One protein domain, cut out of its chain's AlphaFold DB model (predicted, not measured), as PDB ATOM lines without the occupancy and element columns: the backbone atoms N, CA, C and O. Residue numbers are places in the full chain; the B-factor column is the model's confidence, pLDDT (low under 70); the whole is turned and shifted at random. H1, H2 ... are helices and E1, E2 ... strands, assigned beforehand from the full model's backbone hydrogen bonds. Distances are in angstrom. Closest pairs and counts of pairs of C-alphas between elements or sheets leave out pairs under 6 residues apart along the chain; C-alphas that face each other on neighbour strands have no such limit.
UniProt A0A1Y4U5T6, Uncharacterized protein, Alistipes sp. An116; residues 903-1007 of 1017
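AT A GLANCE: This is residues 903 to 1007 of the 1017 residues of an uncharacterized protein of Alistipes sp. An116 (UniProt A0A1Y4U5T6). Picture an elongated, barrel-like shell, only loosely closed: the long hairpin of E6 and E7, with E3 and E1 at its sides, forms a curled sheet, and the small sheet E2, E5, E4 covers part of it. Short H1 lies near the middle, while H2 and the unnamed stretch 926 to 939 lie toward the end where E6 turns into E7. The printed part has 105 residues with two named helices and seven named strands, in the order E1 E2 H1 H2 E3 E4 E5 E6 E7, and its class is mostly strand. The larger sheet runs E1, E7, E6, E3 and is mixed; the smaller is antiparallel. The whole is compact, with a radius of gyration of the C-alphas of 14.9 A, yet elongated, spanning 48 by 24 by 19 A.

HOW THE PARTS SIT: Start at edge strand E1, residues 910 to 912; it is parallel to its neighbour E7, residues 994 to 1006, with N 911 and O 1004 3.0 A apart. E2, residues 919 to 921, is antiparallel to E5, residues 967 to 970, with N 920 and O 968 2.8 A apart. The closest C-alphas of E1 and E2 are those of Ile 911 and Thr 919, 6.7 A apart. H1, residues 922 to 925, only grazes the larger sheet; its C-alpha 922 is 7.3 A from that of Val 1001, its closest in E7. H2, residues 940 to 945, also only grazes that sheet, with residues 943 to 945, and is apart from H1. H2 has its O i to N i+4 pairs within hydrogen-bond range; H1 is too short for such a pair. Edge strand E3, residues 949 to 954, is antiparallel to E6, residues 981 to 991, with N 951 and O 988 2.8 A apart. E4, residues 961 to 964, forms a hairpin with E5, where N 962 and O 969 are 2.8 A apart. The closest C-alphas of E3 and E4 are those of Leu 954 and Leu 963, 7.3 A apart. E6 and E7 form a hairpin, with N 985 and O 1001 2.8 A apart. Their sheet is strongly twisted, and the way across it turns by 115 degrees.

IN THESE COORDINATES: Find C-alpha 910 at (19.131, -15.894, -22.401), where E1 begins its 6.3 A. E2 spans 6.9 A, H1 5.7 A, H2 8.5 A and E3 16.8 A; E4 and E5 each span 9.9 A. From C-alpha 981 at (25.793, -9.390, -26.717), E6 runs 32.6 A; E7 runs 36.5 A to C-alpha 1006 at (23.977, -16.202, -26.661).

THE WHOLE: Look at Gln 931 and Ser 975 for the two C-alphas farthest apart, 49.3 A. The printed part has no cut, and the link from H1 to H2, 14 residues, is long. Check the B-factor column: pLDDT is under 70 at residues 905 to 909, 914 to 917 and 972 to 978, and its mean over the printed part of this model is 81.7.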
ATOM      1  N   THR A 903      13.706  -7.051  -9.588       84.12
ATOM      2  CA  THR A 903      13.902  -8.292 -10.355       84.12
ATOM      3  C   THR A 903      13.592  -9.529  -9.507       84.12
ATOM      4  O   THR A 903      13.765  -9.528  -8.290       84.12
ATOM      5  N   LEU A 904      13.108 -10.599 -10.143       82.62
ATOM      6  CA  LEU A 904      12.894 -11.900  -9.502       82.62
ATOM      7  C   LEU A 904      14.234 -12.617  -9.259       82.62
ATOM      8  O   LEU A 904      15.136 -12.571 -10.096       82.62
ATOM      9  N   GLU A 905      14.359 -13.311  -8.126       68.88
ATOM     10  CA  GLU A 905      15.557 -14.091  -7.793       68.88
ATOM     11  C   GLU A 905      15.741 -15.276  -8.767       68.88
ATOM     12  O   GLU A 905      14.802 -16.028  -9.025       68.88
ATOM     13  N   ASN A 906      16.970 -15.472  -9.267       59.84
ATOM     14  CA  ASN A 906      17.408 -16.598 -10.116       59.84
ATOM     15  C   ASN A 906      16.879 -16.656 -11.565       59.84
ATOM     16  O   ASN A 906      16.946 -17.715 -12.192       59.84
ATOM     17  N   VAL A 907      16.402 -15.548 -12.141       62.94
ATOM     18  CA  VAL A 907      15.999 -15.523 -13.559       62.94
ATOM     19  C   VAL A 907      17.155 -15.024 -14.437       62.94
ATOM     20  O   VAL A 907      17.469 -13.840 -14.427       62.94
ATOM     21  N   ASN A 908      17.776 -15.913 -15.220       64.75
ATOM     22  CA  ASN A 908      18.712 -15.536 -16.289       64.75
ATOM     23  C   ASN A 908      17.953 -15.451 -17.619       64.75
ATOM     24  O   ASN A 908      17.432 -16.457 -18.099       64.75
ATOM     25  N   ALA A 909      17.901 -14.271 -18.238       67.88
ATOM     26  CA  ALA A 909      17.314 -14.109 -19.563       67.88
ATOM     27  C   ALA A 909      18.356 -14.386 -20.637       67.88
ATOM     28  O   ALA A 909      19.217 -13.551 -20.901       67.88
ATOM     29  N   SER A 910      18.291 -15.563 -21.254       76.75
ATOM     30  CA  SER A 910      19.131 -15.894 -22.401       76.75
ATOM     31  C   SER A 910      18.282 -16.257 -23.613       76.75
ATOM     32  O   SER A 910      17.456 -17.164 -23.541       76.75
ATOM     33  N   ILE A 911      18.491 -15.562 -24.735       76.94
ATOM     34  CA  ILE A 911      17.939 -15.947 -26.042       76.94
ATOM     35  C   ILE A 911      19.051 -16.630 -26.834       76.94
ATOM     36  O   ILE A 911      20.117 -16.056 -27.055       76.94
ATOM     37  N   TYR A 912      18.786 -17.855 -27.286       76.50
ATOM     38  CA  TYR A 912      19.725 -18.654 -28.073       76.50
ATOM     39  C   TYR A 912      19.405 -18.554 -29.567       76.50
ATOM     40  O   TYR A 912      18.254 -18.711 -29.977       76.50
ATOM     41  N   ILE A 913      20.430 -18.325 -30.393       71.94
ATOM     42  CA  ILE A 913      20.279 -18.061 -31.838       71.94
ATOM     43  C   ILE A 913      19.612 -19.232 -32.593       71.94
ATOM     44  O   ILE A 913      18.868 -18.990 -33.548       71.94
ATOM     45  N   ASP A 914      19.857 -20.476 -32.160       67.94
ATOM     46  CA  ASP A 914      19.374 -21.722 -32.791       67.94
ATOM     47  C   ASP A 914      18.086 -22.282 -32.138       67.94
ATOM     48  O   ASP A 914      17.652 -23.403 -32.405       67.94
ATOM     49  N   ALA A 915      17.449 -21.521 -31.240       63.97
ATOM     50  CA  ALA A 915      16.203 -21.938 -30.600       63.97
ATOM     51  C   ALA A 915      14.990 -21.811 -31.540       63.97
ATOM     52  O   ALA A 915      14.884 -20.889 -32.350       63.97
ATOM     53  N   LYS A 916      14.018 -22.722 -31.376       64.12
ATOM     54  CA  LYS A 916      12.770 -22.760 -32.162       64.12
ATOM     55  C   LYS A 916      11.877 -21.524 -31.940       64.12
ATOM     56  O   LYS A 916      11.132 -21.159 -32.840       64.12
ATOM     57  N   ASN A 917      11.996 -20.878 -30.774       62.12
ATOM     58  CA  ASN A 917      11.357 -19.609 -30.417       62.12
ATOM     59  C   ASN A 917      12.454 -18.607 -30.011       62.12
ATOM     60  O   ASN A 917      13.158 -18.853 -29.033       62.12
ATOM     61  N   LYS A 918      12.611 -17.499 -30.749       78.75
ATOM     62  CA  LYS A 918      13.681 -16.496 -30.552       78.75
ATOM     63  C   LYS A 918      13.214 -15.247 -29.798       78.75
ATOM     64  O   LYS A 918      13.554 -14.131 -30.184       78.75
ATOM     65  N   THR A 919      12.387 -15.428 -28.773       83.19
ATOM     66  CA  THR A 919      11.757 -14.322 -28.042       83.19
ATOM     67  C   THR A 919      11.876 -14.496 -26.527       83.19
ATOM     68  O   THR A 919      11.917 -15.622 -26.033       83.19
ATOM     69  N   PHE A 920      11.927 -13.392 -25.780       85.56
ATOM     70  CA  PHE A 920      11.940 -13.375 -24.316       85.56
ATOM     71  C   PHE A 920      11.026 -12.272 -23.780       85.56
ATOM     72  O   PHE A 920      11.147 -11.117 -24.182       85.56
ATOM     73  N   ASN A 921      10.125 -12.612 -22.856       87.06
ATOM     74  CA  ASN A 921       9.236 -11.638 -22.228       87.06
ATOM     75  C   ASN A 921       9.885 -11.046 -20.969       87.06
ATOM     76  O   ASN A 921       9.987 -11.716 -19.941       87.06
ATOM     77  N   VAL A 922      10.260  -9.770 -21.032       87.56
ATOM     78  CA  VAL A 922      10.913  -9.023 -19.947       87.56
ATOM     79  C   VAL A 922      10.047  -8.962 -18.683       87.56
ATOM     80  O   VAL A 922      10.585  -8.994 -17.579       87.56
ATOM     81  N   ALA A 923       8.713  -8.957 -18.809       85.25
ATOM     82  CA  ALA A 923       7.800  -8.962 -17.661       85.25
ATOM     83  C   ALA A 923       8.013 -10.174 -16.737       85.25
ATOM     84  O   ALA A 923       7.824 -10.065 -15.527       85.25
ATOM     85  N   SER A 924       8.469 -11.308 -17.289       85.19
ATOM     86  CA  SER A 924       8.733 -12.538 -16.528       85.19
ATOM     87  C   SER A 924       9.928 -12.447 -15.571       85.19
ATOM     88  O   SER A 924      10.098 -13.337 -14.746       85.19
ATOM     89  N   MET A 925      10.736 -11.384 -15.655       86.00
ATOM     90  CA  MET A 925      11.861 -11.117 -14.746       86.00
ATOM     91  C   MET A 925      11.535 -10.095 -13.666       86.00
ATOM     92  O   MET A 925      12.351  -9.866 -12.777       86.00
ATOM     93  N   LEU A 926      10.388  -9.431 -13.766       90.31
ATOM     94  CA  LEU A 926      10.077  -8.260 -12.965       90.31
ATOM     95  C   LEU A 926       9.107  -8.601 -11.850       90.31
ATOM     96  O   LEU A 926       8.205  -9.422 -12.011       90.31
ATOM     97  N   LYS A 927       9.264  -7.906 -10.728       90.06
ATOM     98  CA  LYS A 927       8.358  -7.947  -9.591       90.06
ATOM     99  C   LYS A 927       7.964  -6.533  -9.181       90.06
ATOM    100  O   LYS A 927       8.817  -5.684  -8.919       90.06
ATOM    101  N   LEU A 928       6.657  -6.312  -9.105       91.56
ATOM    102  CA  LEU A 928       6.050  -5.150  -8.470       91.56
ATOM    103  C   LEU A 928       4.770  -5.618  -7.766       91.56
ATOM    104  O   LEU A 928       3.846  -6.126  -8.401       91.56
ATOM    105  N   SER A 929       4.764  -5.542  -6.441       88.69
ATOM    106  CA  SER A 929       3.746  -6.140  -5.578       88.69
ATOM    107  C   SER A 929       2.582  -5.175  -5.365       88.69
ATOM    108  O   SER A 929       2.767  -4.032  -4.938       88.69
ATOM    109  N   ALA A 930       1.368  -5.654  -5.626       87.62
ATOM    110  CA  ALA A 930       0.145  -4.970  -5.226       87.62
ATOM    111  C   ALA A 930      -0.197  -5.248  -3.753       87.62
ATOM    112  O   ALA A 930       0.375  -6.135  -3.118       87.62
ATOM    113  N   GLN A 931      -1.192  -4.537  -3.216       85.56
ATOM    114  CA  GLN A 931      -1.676  -4.712  -1.836       85.56
ATOM    115  C   GLN A 931      -2.113  -6.136  -1.482       85.56
ATOM    116  O   GLN A 931      -2.021  -6.539  -0.325       85.56
ATOM    117  N   ASN A 932      -2.563  -6.918  -2.463       81.56
ATOM    118  CA  ASN A 932      -2.940  -8.318  -2.270       81.56
ATOM    119  C   ASN A 932      -1.745  -9.296  -2.370       81.56
ATOM    120  O   ASN A 932      -1.951 -10.508  -2.408       81.56
ATOM    121  N   GLY A 933      -0.509  -8.786  -2.448       82.94
ATOM    122  CA  GLY A 933       0.731  -9.565  -2.501       82.94
ATOM    123  C   GLY A 933       1.050 -10.191  -3.862       82.94
ATOM    124  O   GLY A 933       2.093 -10.829  -4.012       82.94
ATOM    125  N   LYS A 934       0.185 -10.022  -4.868       87.62
ATOM    126  CA  LYS A 934       0.428 -10.524  -6.223       87.62
ATOM    127  C   LYS A 934       1.347  -9.589  -7.009       87.62
ATOM    128  O   LYS A 934       1.333  -8.375  -6.825       87.62
ATOM    129  N   ASN A 935       2.113 -10.176  -7.925       89.38
ATOM    130  CA  ASN A 935       2.966  -9.439  -8.851       89.38
ATOM    131  C   ASN A 935       2.145  -8.896 -10.032       89.38
ATOM    132  O   ASN A 935       1.570  -9.682 -10.789       89.38
ATOM    133  N   VAL A 936       2.137  -7.577 -10.229       88.81
ATOM    134  CA  VAL A 936       1.355  -6.927 -11.296       88.81
ATOM    135  C   VAL A 936       1.848  -7.255 -12.701       88.81
ATOM    136  O   VAL A 936       1.060  -7.222 -13.637       88.81
ATOM    137  N   PHE A 937       3.124  -7.618 -12.872       88.19
ATOM    138  CA  PHE A 937       3.648  -8.033 -14.180       88.19
ATOM    139  C   PHE A 937       3.226  -9.456 -14.575       88.19
ATOM    140  O   PHE A 937       3.301  -9.805 -15.750       88.19
ATOM    141  N   ALA A 938       2.792 -10.276 -13.610       85.25
ATOM    142  CA  ALA A 938       2.413 -11.673 -13.830       85.25
ATOM    143  C   ALA A 938       0.889 -11.901 -13.862       85.25
ATOM    144  O   ALA A 938       0.444 -12.931 -14.365       85.25
ATOM    145  N   ASP A 939       0.089 -10.971 -13.332       86.06
ATOM    146  CA  ASP A 939      -1.377 -11.063 -13.276       86.06
ATOM    147  C   ASP A 939      -2.010  -9.965 -14.150       86.06
ATOM    148  O   ASP A 939      -2.085  -8.795 -13.767       86.06
ATOM    149  N   SER A 940      -2.467 -10.343 -15.348       79.75
ATOM    150  CA  SER A 940      -3.053  -9.414 -16.325       79.75
ATOM    151  C   SER A 940      -4.376  -8.803 -15.860       79.75
ATOM    152  O   SER A 940      -4.687  -7.672 -16.235       79.75
ATOM    153  N   ASN A 941      -5.141  -9.513 -15.027       84.06
ATOM    154  CA  ASN A 941      -6.388  -8.992 -14.474       84.06
ATOM    155  C   ASN A 941      -6.092  -7.896 -13.450       84.06
ATOM    156  O   ASN A 941      -6.720  -6.844 -13.492       84.06
ATOM    157  N   LEU A 942      -5.079  -8.107 -12.606       85.38
ATOM    158  CA  LEU A 942      -4.612  -7.115 -11.641       85.38
ATOM    159  C   LEU A 942      -4.054  -5.865 -12.324       85.38
ATOM    160  O   LEU A 942      -4.409  -4.760 -11.930       85.38
ATOM    161  N   ALA A 943      -3.219  -6.031 -13.355       82.56
ATOM    162  CA  ALA A 943      -2.710  -4.907 -14.137       82.56
ATOM    163  C   ALA A 943      -3.851  -4.121 -14.800       82.56
ATOM    164  O   ALA A 943      -3.836  -2.897 -14.775       82.56
ATOM    165  N   THR A 944      -4.869  -4.810 -15.321       85.31
ATOM    166  CA  THR A 944      -6.059  -4.163 -15.894       85.31
ATOM    167  C   THR A 944      -6.866  -3.420 -14.826       85.31
ATOM    168  O   THR A 944      -7.253  -2.280 -15.055       85.31
ATOM    169  N   ALA A 945      -7.062  -4.028 -13.652       84.38
ATOM    170  CA  ALA A 945      -7.856  -3.477 -12.552       84.38
ATOM    171  C   ALA A 945      -7.351  -2.123 -12.050       84.38
ATOM    172  O   ALA A 945      -8.151  -1.251 -11.740       84.38
ATOM    173  N   ILE A 946      -6.031  -1.940 -11.977       86.81
ATOM    174  CA  ILE A 946      -5.412  -0.683 -11.523       86.81
ATOM    175  C   ILE A 946      -5.031   0.245 -12.685       86.81
ATOM    176  O   ILE A 946      -4.273   1.198 -12.494       86.81
ATOM    177  N   GLU A 947      -5.519  -0.056 -13.892       86.75
ATOM    178  CA  GLU A 947      -5.212   0.654 -15.143       86.75
ATOM    179  C   GLU A 947      -3.705   0.739 -15.440       86.75
ATOM    180  O   GLU A 947      -3.179   1.698 -16.006       86.75
ATOM    181  N   GLY A 948      -2.991  -0.301 -15.030       86.62
ATOM    182  CA  GLY A 948      -1.555  -0.429 -15.111       86.62
ATOM    183  C   GLY A 948      -1.055  -0.791 -16.503       86.62
ATOM    184  O   GLY A 948      -1.383  -1.847 -17.044       86.62
ATOM    185  N   LYS A 949      -0.183   0.047 -17.060       87.44
ATOM    186  CA  LYS A 949       0.480  -0.161 -18.346       87.44
ATOM    187  C   LYS A 949       2.000  -0.137 -18.168       87.44
ATOM    188  O   LYS A 949       2.563   0.914 -17.830       87.44
ATOM    189  N   PRO A 950       2.692  -1.268 -18.392       88.44
ATOM    190  CA  PRO A 950       4.138  -1.259 -18.496       88.44
ATOM    191  C   PRO A 950       4.575  -0.634 -19.826       88.44
ATOM    192  O   PRO A 950       3.986  -0.882 -20.875       88.44
ATOM    193  N   SER A 951       5.630   0.172 -19.786       89.50
ATOM    194  CA  SER A 951       6.307   0.710 -20.965       89.50
ATOM    195  C   SER A 951       7.718   0.145 -21.028       89.50
ATOM    196  O   SER A 951       8.467   0.263 -20.051       89.50
ATOM    197  N   TYR A 952       8.088  -0.401 -22.180       90.06
ATOM    198  CA  TYR A 952       9.393  -1.000 -22.422       90.06
ATOM    199  C   TYR A 952      10.135  -0.189 -23.476       90.06
ATOM    200  O   TYR A 952       9.563   0.161 -24.508       90.06
ATOM    201  N   LYS A 953      11.410   0.110 -23.229       90.75
ATOM    202  CA  LYS A 953      12.271   0.795 -24.195       90.75
ATOM    203  C   LYS A 953      13.662   0.177 -24.182       90.75
ATOM    204  O   LYS A 953      14.219  -0.028 -23.107       90.75
ATOM    205  N   LEU A 954      14.234  -0.074 -25.357       88.00
ATOM    206  CA  LEU A 954      15.651  -0.417 -25.466       88.00
ATOM    207  C   LEU A 954      16.504   0.744 -24.939       88.00
ATOM    208  O   LEU A 954      16.237   1.908 -25.253       88.00
ATOM    209  N   VAL A 955      17.505   0.430 -24.119       88.25
ATOM    210  CA  VAL A 955      18.491   1.428 -23.676       88.25
ATOM    211  C   VAL A 955      19.335   1.885 -24.869       88.25
ATOM    212  O   VAL A 955      19.574   3.082 -25.012       88.25
ATOM    213  N   GLU A 956      19.682   0.959 -25.766       86.06
ATOM    214  CA  GLU A 956      20.393   1.214 -27.020       86.06
ATOM    215  C   GLU A 956      19.724   0.447 -28.176       86.06
ATOM    216  O   GLU A 956      19.358  -0.721 -28.029       86.06
ATOM    217  N   GLU A 957      19.515   1.108 -29.320       81.38
ATOM    218  CA  GLU A 957      18.908   0.473 -30.496       81.38
ATOM    219  C   GLU A 957      19.866  -0.551 -31.114       81.38
ATOM    220  O   GLU A 957      21.032  -0.258 -31.374       81.38
ATOM    221  N   ASN A 958      19.360  -1.752 -31.400       79.94
ATOM    222  CA  ASN A 958      20.126  -2.799 -32.065       79.94
ATOM    223  C   ASN A 958      19.348  -3.290 -33.293       79.94
ATOM    224  O   ASN A 958      18.229  -3.778 -33.133       79.94
ATOM    225  N   PRO A 959      19.919  -3.220 -34.511       79.00
ATOM    226  CA  PRO A 959      19.211  -3.576 -35.742       79.00
ATOM    227  C   PRO A 959      18.828  -5.062 -35.826       79.00
ATOM    228  O   PRO A 959      18.027  -5.437 -36.676       79.00
ATOM    229  N   ASN A 960      19.391  -5.909 -34.960       81.31
ATOM    230  CA  ASN A 960      19.083  -7.336 -34.897       81.31
ATOM    231  C   ASN A 960      18.019  -7.671 -33.838       81.31
ATOM    232  O   ASN A 960      17.713  -8.847 -33.643       81.31
ATOM    233  N   ILE A 961      17.480  -6.673 -33.130       86.00
ATOM    234  CA  ILE A 961      16.523  -6.856 -32.038       86.00
ATOM    235  C   ILE A 961      15.245  -6.075 -32.319       86.00
ATOM    236  O   ILE A 961      15.273  -4.884 -32.615       86.00
ATOM    237  N   GLU A 962      14.115  -6.745 -32.143       86.75
ATOM    238  CA  GLU A 962      12.791  -6.137 -32.103       86.75
ATOM    239  C   GLU A 962      12.270  -6.172 -30.664       86.75
ATOM    240  O   GLU A 962      12.312  -7.214 -30.010       86.75
ATOM    241  N   LEU A 963      11.778  -5.041 -30.154       88.00
ATOM    242  CA  LEU A 963      11.094  -4.966 -28.863       88.00
ATOM    243  C   LEU A 963       9.636  -4.576 -29.103       88.00
ATOM    244  O   LEU A 963       9.358  -3.434 -29.465       88.00
ATOM    245  N   ALA A 964       8.718  -5.509 -28.856       87.38
ATOM    246  CA  ALA A 964       7.277  -5.286 -28.952       87.38
ATOM    247  C   ALA A 964       6.604  -5.729 -27.646       87.38
ATOM    248  O   ALA A 964       6.780  -6.865 -27.220       87.38
ATOM    249  N   ASP A 965       5.883  -4.821 -26.979       82.94
ATOM    250  CA  ASP A 965       5.135  -5.072 -25.733       82.94
ATOM    251  C   ASP A 965       5.922  -5.828 -24.642       82.94
ATOM    252  O   ASP A 965       5.408  -6.704 -23.948       82.94
ATOM    253  N   GLY A 966       7.208  -5.490 -24.491       85.25
ATOM    254  CA  GLY A 966       8.094  -6.111 -23.501       85.25
ATOM    255  C   GLY A 966       8.650  -7.471 -23.909       85.25
ATOM    256  O   GLY A 966       9.378  -8.087 -23.133       85.25
ATOM    257  N   VAL A 967       8.359  -7.930 -25.125       88.00
ATOM    258  CA  VAL A 967       8.954  -9.120 -25.726       88.00
ATOM    259  C   VAL A 967      10.145  -8.706 -26.588       88.00
ATOM    260  O   VAL A 967       9.988  -8.057 -27.621       88.00
ATOM    261  N   VAL A 968      11.345  -9.091 -26.156       86.44
ATOM    262  CA  VAL A 968      12.587  -8.961 -26.929       86.44
ATOM    263  C   VAL A 968      12.649 -10.118 -27.914       86.44
ATOM    264  O   VAL A 968      12.616 -11.273 -27.497       86.44
ATOM    265  N   SER A 969      12.750  -9.823 -29.204       85.81
ATOM    266  CA  SER A 969      12.785 -10.805 -30.289       85.81
ATOM    267  C   SER A 969      14.038 -10.619 -31.136       85.81
ATOM    268  O   SER A 969      14.407  -9.497 -31.474       85.81
ATOM    269  N   LEU A 970      14.700 -11.717 -31.497       82.62
ATOM    270  CA  LEU A 970      15.858 -11.677 -32.392       82.62
ATOM    271  C   LEU A 970      15.392 -11.703 -33.855       82.62
ATOM    272  O   LEU A 970      14.811 -12.693 -34.308       82.62
ATOM    273  N   ILE A 971      15.692 -10.646 -34.608       76.12
ATOM    274  CA  ILE A 971      15.427 -10.559 -36.047       76.12
ATOM    275  C   ILE A 971      16.557 -11.308 -36.763       76.12
ATOM    276  O   ILE A 971      17.679 -10.817 -36.848       76.12
ATOM    277  N   THR A 972      16.302 -12.521 -37.260       66.38
ATOM    278  CA  THR A 972      17.328 -13.284 -37.994       66.38
ATOM    279  C   THR A 972      16.975 -13.472 -39.458       66.38
ATOM    280  O   THR A 972      15.973 -14.117 -39.761       66.38
ATOM    281  N   ASP A 973      17.870 -13.038 -40.347       57.97
ATOM    282  CA  ASP A 973      18.052 -13.664 -41.656       57.97
ATOM    283  C   ASP A 973      19.003 -14.865 -41.487       57.97
ATOM    284  O   ASP A 973      19.990 -14.796 -40.751       57.97
ATOM    285  N   SER A 974      18.702 -15.981 -42.146       52.03
ATOM    286  CA  SER A 974      19.377 -17.290 -42.064       52.03
ATOM    287  C   SER A 974      20.880 -17.318 -42.435       52.03
ATOM    288  O   SER A 974      21.458 -18.395 -42.561       52.03
ATOM    289  N   SER A 975      21.529 -16.159 -42.588       53.69
ATOM    290  CA  SER A 975      22.936 -15.996 -42.985       53.69
ATOM    291  C   SER A 975      23.812 -15.174 -42.016       53.69
ATOM    292  O   SER A 975      25.015 -15.060 -42.249       53.69
ATOM    293  N   LEU A 976      23.263 -14.626 -40.922       56.91
ATOM    294  CA  LEU A 976      24.003 -13.771 -39.977       56.91
ATOM    295  C   LEU A 976      24.690 -14.577 -38.852       56.91
ATOM    296  O   LEU A 976      24.029 -15.205 -38.027       56.91
ATOM    297  N   THR A 977      26.024 -14.513 -38.767       62.50
ATOM    298  CA  THR A 977      26.809 -14.981 -37.607       62.50
ATOM    299  C   THR A 977      26.917 -13.874 -36.556       62.50
ATOM    300  O   THR A 977      27.687 -12.932 -36.745       62.50
ATOM    301  N   LEU A 978      26.168 -13.980 -35.454       66.88
ATOM    302  CA  LEU A 978      26.207 -13.030 -34.330       66.88
ATOM    303  C   LEU A 978      27.109 -13.551 -33.194       66.88
ATOM    304  O   LEU A 978      27.088 -14.740 -32.870       66.88
ATOM    305  N   THR A 979      27.891 -12.661 -32.577       71.50
ATOM    306  CA  THR A 979      28.613 -12.908 -31.312       71.50
ATOM    307  C   THR A 979      27.701 -12.646 -30.112       71.50
ATOM    308  O   THR A 979      26.647 -12.049 -30.285       71.50
ATOM    309  N   ALA A 980      28.074 -13.079 -28.902       77.81
ATOM    310  CA  ALA A 980      27.271 -12.795 -27.711       77.81
ATOM    311  C   ALA A 980      27.191 -11.286 -27.441       77.81
ATOM    312  O   ALA A 980      28.210 -10.598 -27.546       77.81
ATOM    313  N   PHE A 981      26.005 -10.785 -27.106       82.25
ATOM    314  CA  PHE A 981      25.793  -9.390 -26.717       82.25
ATOM    315  C   PHE A 981      24.605  -9.264 -25.768       82.25
ATOM    316  O   PHE A 981      23.723 -10.122 -25.748       82.25
ATOM    317  N   ASP A 982      24.573  -8.169 -25.020       85.12
ATOM    318  CA  ASP A 982      23.533  -7.888 -24.042       85.12
ATOM    319  C   ASP A 982      22.544  -6.869 -24.597       85.12
ATOM    320  O   ASP A 982      22.918  -5.907 -25.269       85.12
ATOM    321  N   VAL A 983      21.266  -7.100 -24.323       85.00
ATOM    322  CA  VAL A 983      20.175  -6.189 -24.652       85.00
ATOM    323  C   VAL A 983      19.618  -5.652 -23.351       85.00
ATOM    324  O   VAL A 983      19.010  -6.385 -22.575       85.00
ATOM    325  N   GLU A 984      19.805  -4.363 -23.113       88.94
ATOM    326  CA  GLU A 984      19.241  -3.698 -21.946       88.94
ATOM    327  C   GLU A 984      17.869  -3.103 -22.275       88.94
ATOM    328  O   GLU A 984      17.711  -2.304 -23.203       88.94
ATOM    329  N   VAL A 985      16.860  -3.480 -21.490       88.19
ATOM    330  CA  VAL A 985      15.487  -2.984 -21.604       88.19
ATOM    331  C   VAL A 985      15.140  -2.187 -20.356       88.19
ATOM    332  O   VAL A 985      15.115  -2.712 -19.243       88.19
ATOM    333  N   LYS A 986      14.833  -0.906 -20.547       91.00
ATOM    334  CA  LYS A 986      14.326  -0.008 -19.512       91.00
ATOM    335  C   LYS A 986      12.819  -0.185 -19.380       91.00
ATOM    336  O   LYS A 986      12.089  -0.037 -20.362       91.00
ATOM    337  N   VAL A 987      12.355  -0.460 -18.166       91.44
ATOM    338  CA  VAL A 987      10.941  -0.690 -17.865       91.44
ATOM    339  C   VAL A 987      10.428   0.362 -16.897       91.44
ATOM    340  O   VAL A 987      10.999   0.570 -15.827       91.44
ATOM    341  N   ASN A 988       9.332   1.011 -17.278       91.06
ATOM    342  CA  ASN A 988       8.519   1.832 -16.383       91.06
ATOM    343  C   ASN A 988       7.119   1.233 -16.305       91.06
ATOM    344  O   ASN A 988       6.673   0.564 -17.233       91.06
ATOM    345  N   TYR A 989       6.412   1.510 -15.223       91.31
ATOM    346  CA  TYR A 989       5.039   1.084 -15.020       91.31
ATOM    347  C   TYR A 989       4.207   2.289 -14.603       91.31
ATOM    348  O   TYR A 989       4.534   2.948 -13.623       91.31
ATOM    349  N   SER A 990       3.166   2.614 -15.360       89.75
ATOM    350  CA  SER A 990       2.217   3.679 -15.008       89.75
ATOM    351  C   SER A 990       0.868   3.051 -14.697       89.75
ATOM    352  O   SER A 990       0.497   2.101 -15.369       89.75
ATOM    353  N   TYR A 991       0.153   3.555 -13.702       90.81
ATOM    354  CA  TYR A 991      -1.166   3.080 -13.274       90.81
ATOM    355  C   TYR A 991      -2.024   4.283 -12.860       90.81
ATOM    356  O   TYR A 991      -1.508   5.403 -12.817       90.81
ATOM    357  N   LYS A 992      -3.309   4.063 -12.544       84.81
ATOM    358  CA  LYS A 992      -4.285   5.139 -12.272       84.81
ATOM    359  C   LYS A 992      -3.788   6.212 -11.289       84.81
ATOM    360  O   LYS A 992      -4.051   7.388 -11.503       84.81
ATOM    361  N   PHE A 993      -3.036   5.819 -10.255       86.75
ATOM    362  CA  PHE A 993      -2.609   6.717  -9.171       86.75
ATOM    363  C   PHE A 993      -1.120   7.093  -9.205       86.75
ATOM    364  O   PHE A 993      -0.627   7.742  -8.283       86.75
ATOM    365  N   GLY A 994      -0.360   6.683 -10.230       87.81
ATOM    366  CA  GLY A 994       1.052   7.052 -10.290       87.81
ATOM    367  C   GLY A 994       1.920   6.291 -11.284       87.81
ATOM    368  O   GLY A 994       1.461   5.605 -12.197       87.81
ATOM    369  N   LYS A 995       3.236   6.435 -11.109       89.69
ATOM    370  CA  LYS A 995       4.266   5.794 -11.940       89.69
ATOM    371  C   LYS A 995       5.323   5.118 -11.067       89.69
ATOM    372  O   LYS A 995       5.553   5.535  -9.933       89.69
ATOM    373  N   ARG A 996       5.952   4.065 -11.590       91.12
ATOM    374  CA  ARG A 996       7.032   3.272 -10.984       91.12
ATOM    375  C   ARG A 996       8.125   3.001 -12.016       91.12
ATOM    376  O   ARG A 996       7.837   2.838 -13.202       91.12
ATOM    377  N   GLY A 997       9.368   2.910 -11.554       81.06
ATOM    378  CA  GLY A 997      10.552   2.751 -12.396       81.06
ATOM    379  C   GLY A 997      11.374   4.042 -12.519       81.06
ATOM    380  O   GLY A 997      11.104   5.012 -11.809       81.06
ATOM    381  N   PRO A 998      12.367   4.079 -13.422       86.12
ATOM    382  CA  PRO A 998      12.756   2.985 -14.305       86.12
ATOM    383  C   PRO A 998      13.608   1.917 -13.615       86.12
ATOM    384  O   PRO A 998      14.496   2.240 -12.832       86.12
ATOM    385  N   VAL A 999      13.414   0.659 -14.009       89.00
ATOM    386  CA  VAL A 999      14.395  -0.418 -13.792       89.00
ATOM    387  C   VAL A 999      14.982  -0.841 -15.137       89.00
ATOM    388  O   VAL A 999      14.280  -0.807 -16.148       89.00
ATOM    389  N   THR A1000      16.252  -1.238 -15.165       88.00
ATOM    390  CA  THR A1000      16.887  -1.815 -16.358       88.00
ATOM    391  C   THR A1000      17.032  -3.316 -16.168       88.00
ATOM    392  O   THR A1000      17.502  -3.770 -15.126       88.00
ATOM    393  N   VAL A1001      16.624  -4.077 -17.178       86.88
ATOM    394  CA  VAL A1001      16.768  -5.531 -17.231       86.88
ATOM    395  C   VAL A1001      17.670  -5.890 -18.400       86.88
ATOM    396  O   VAL A1001      17.458  -5.402 -19.509       86.88
ATOM    397  N   THR A1002      18.641  -6.763 -18.164       86.25
ATOM    398  CA  THR A1002      19.569  -7.235 -19.195       86.25
ATOM    399  C   THR A1002      19.127  -8.603 -19.715       86.25
ATOM    400  O   THR A1002      18.925  -9.536 -18.940       86.25
ATOM    401  N   VAL A1003      18.976  -8.720 -21.035       85.31
ATOM    402  CA  VAL A1003      18.708  -9.968 -21.758       85.31
ATOM    403  C   VAL A1003      19.962 -10.344 -22.540       85.31
ATOM    404  O   VAL A1003      20.372  -9.631 -23.452       85.31
ATOM    405  N   HIS A1004      20.572 -11.471 -22.197       85.31
ATOM    406  CA  HIS A1004      21.793 -11.961 -22.827       85.31
ATOM    407  C   HIS A1004      21.459 -12.699 -24.133       85.31
ATOM    408  O   HIS A1004      20.703 -13.672 -24.142       85.31
ATOM    409  N   ILE A1005      22.031 -12.279 -25.258       82.19
ATOM    410  CA  ILE A1005      21.920 -12.986 -26.538       82.19
ATOM    411  C   ILE A1005      23.136 -13.890 -26.684       82.19
ATOM    412  O   ILE A1005      24.271 -13.417 -26.743       82.19
ATOM    413  N   VAL A1006      22.907 -15.202 -26.733       79.81
ATOM    414  CA  VAL A1006      23.977 -16.202 -26.661       79.81
ATOM    415  C   VAL A1006      24.066 -16.998 -27.972       79.81
ATOM    416  O   VAL A1006      23.064 -17.563 -28.422       79.81
ATOM    417  N   PRO A1007      25.257 -17.101 -28.597       70.06
ATOM    418  CA  PRO A1007      25.462 -17.933 -29.776       70.06
ATOM    419  C   PRO A1007      25.341 -19.430 -29.464       70.06
ATOM    420  O   PRO A1007      25.995 -19.923 -28.546       70.06
TER     421      PRO A1007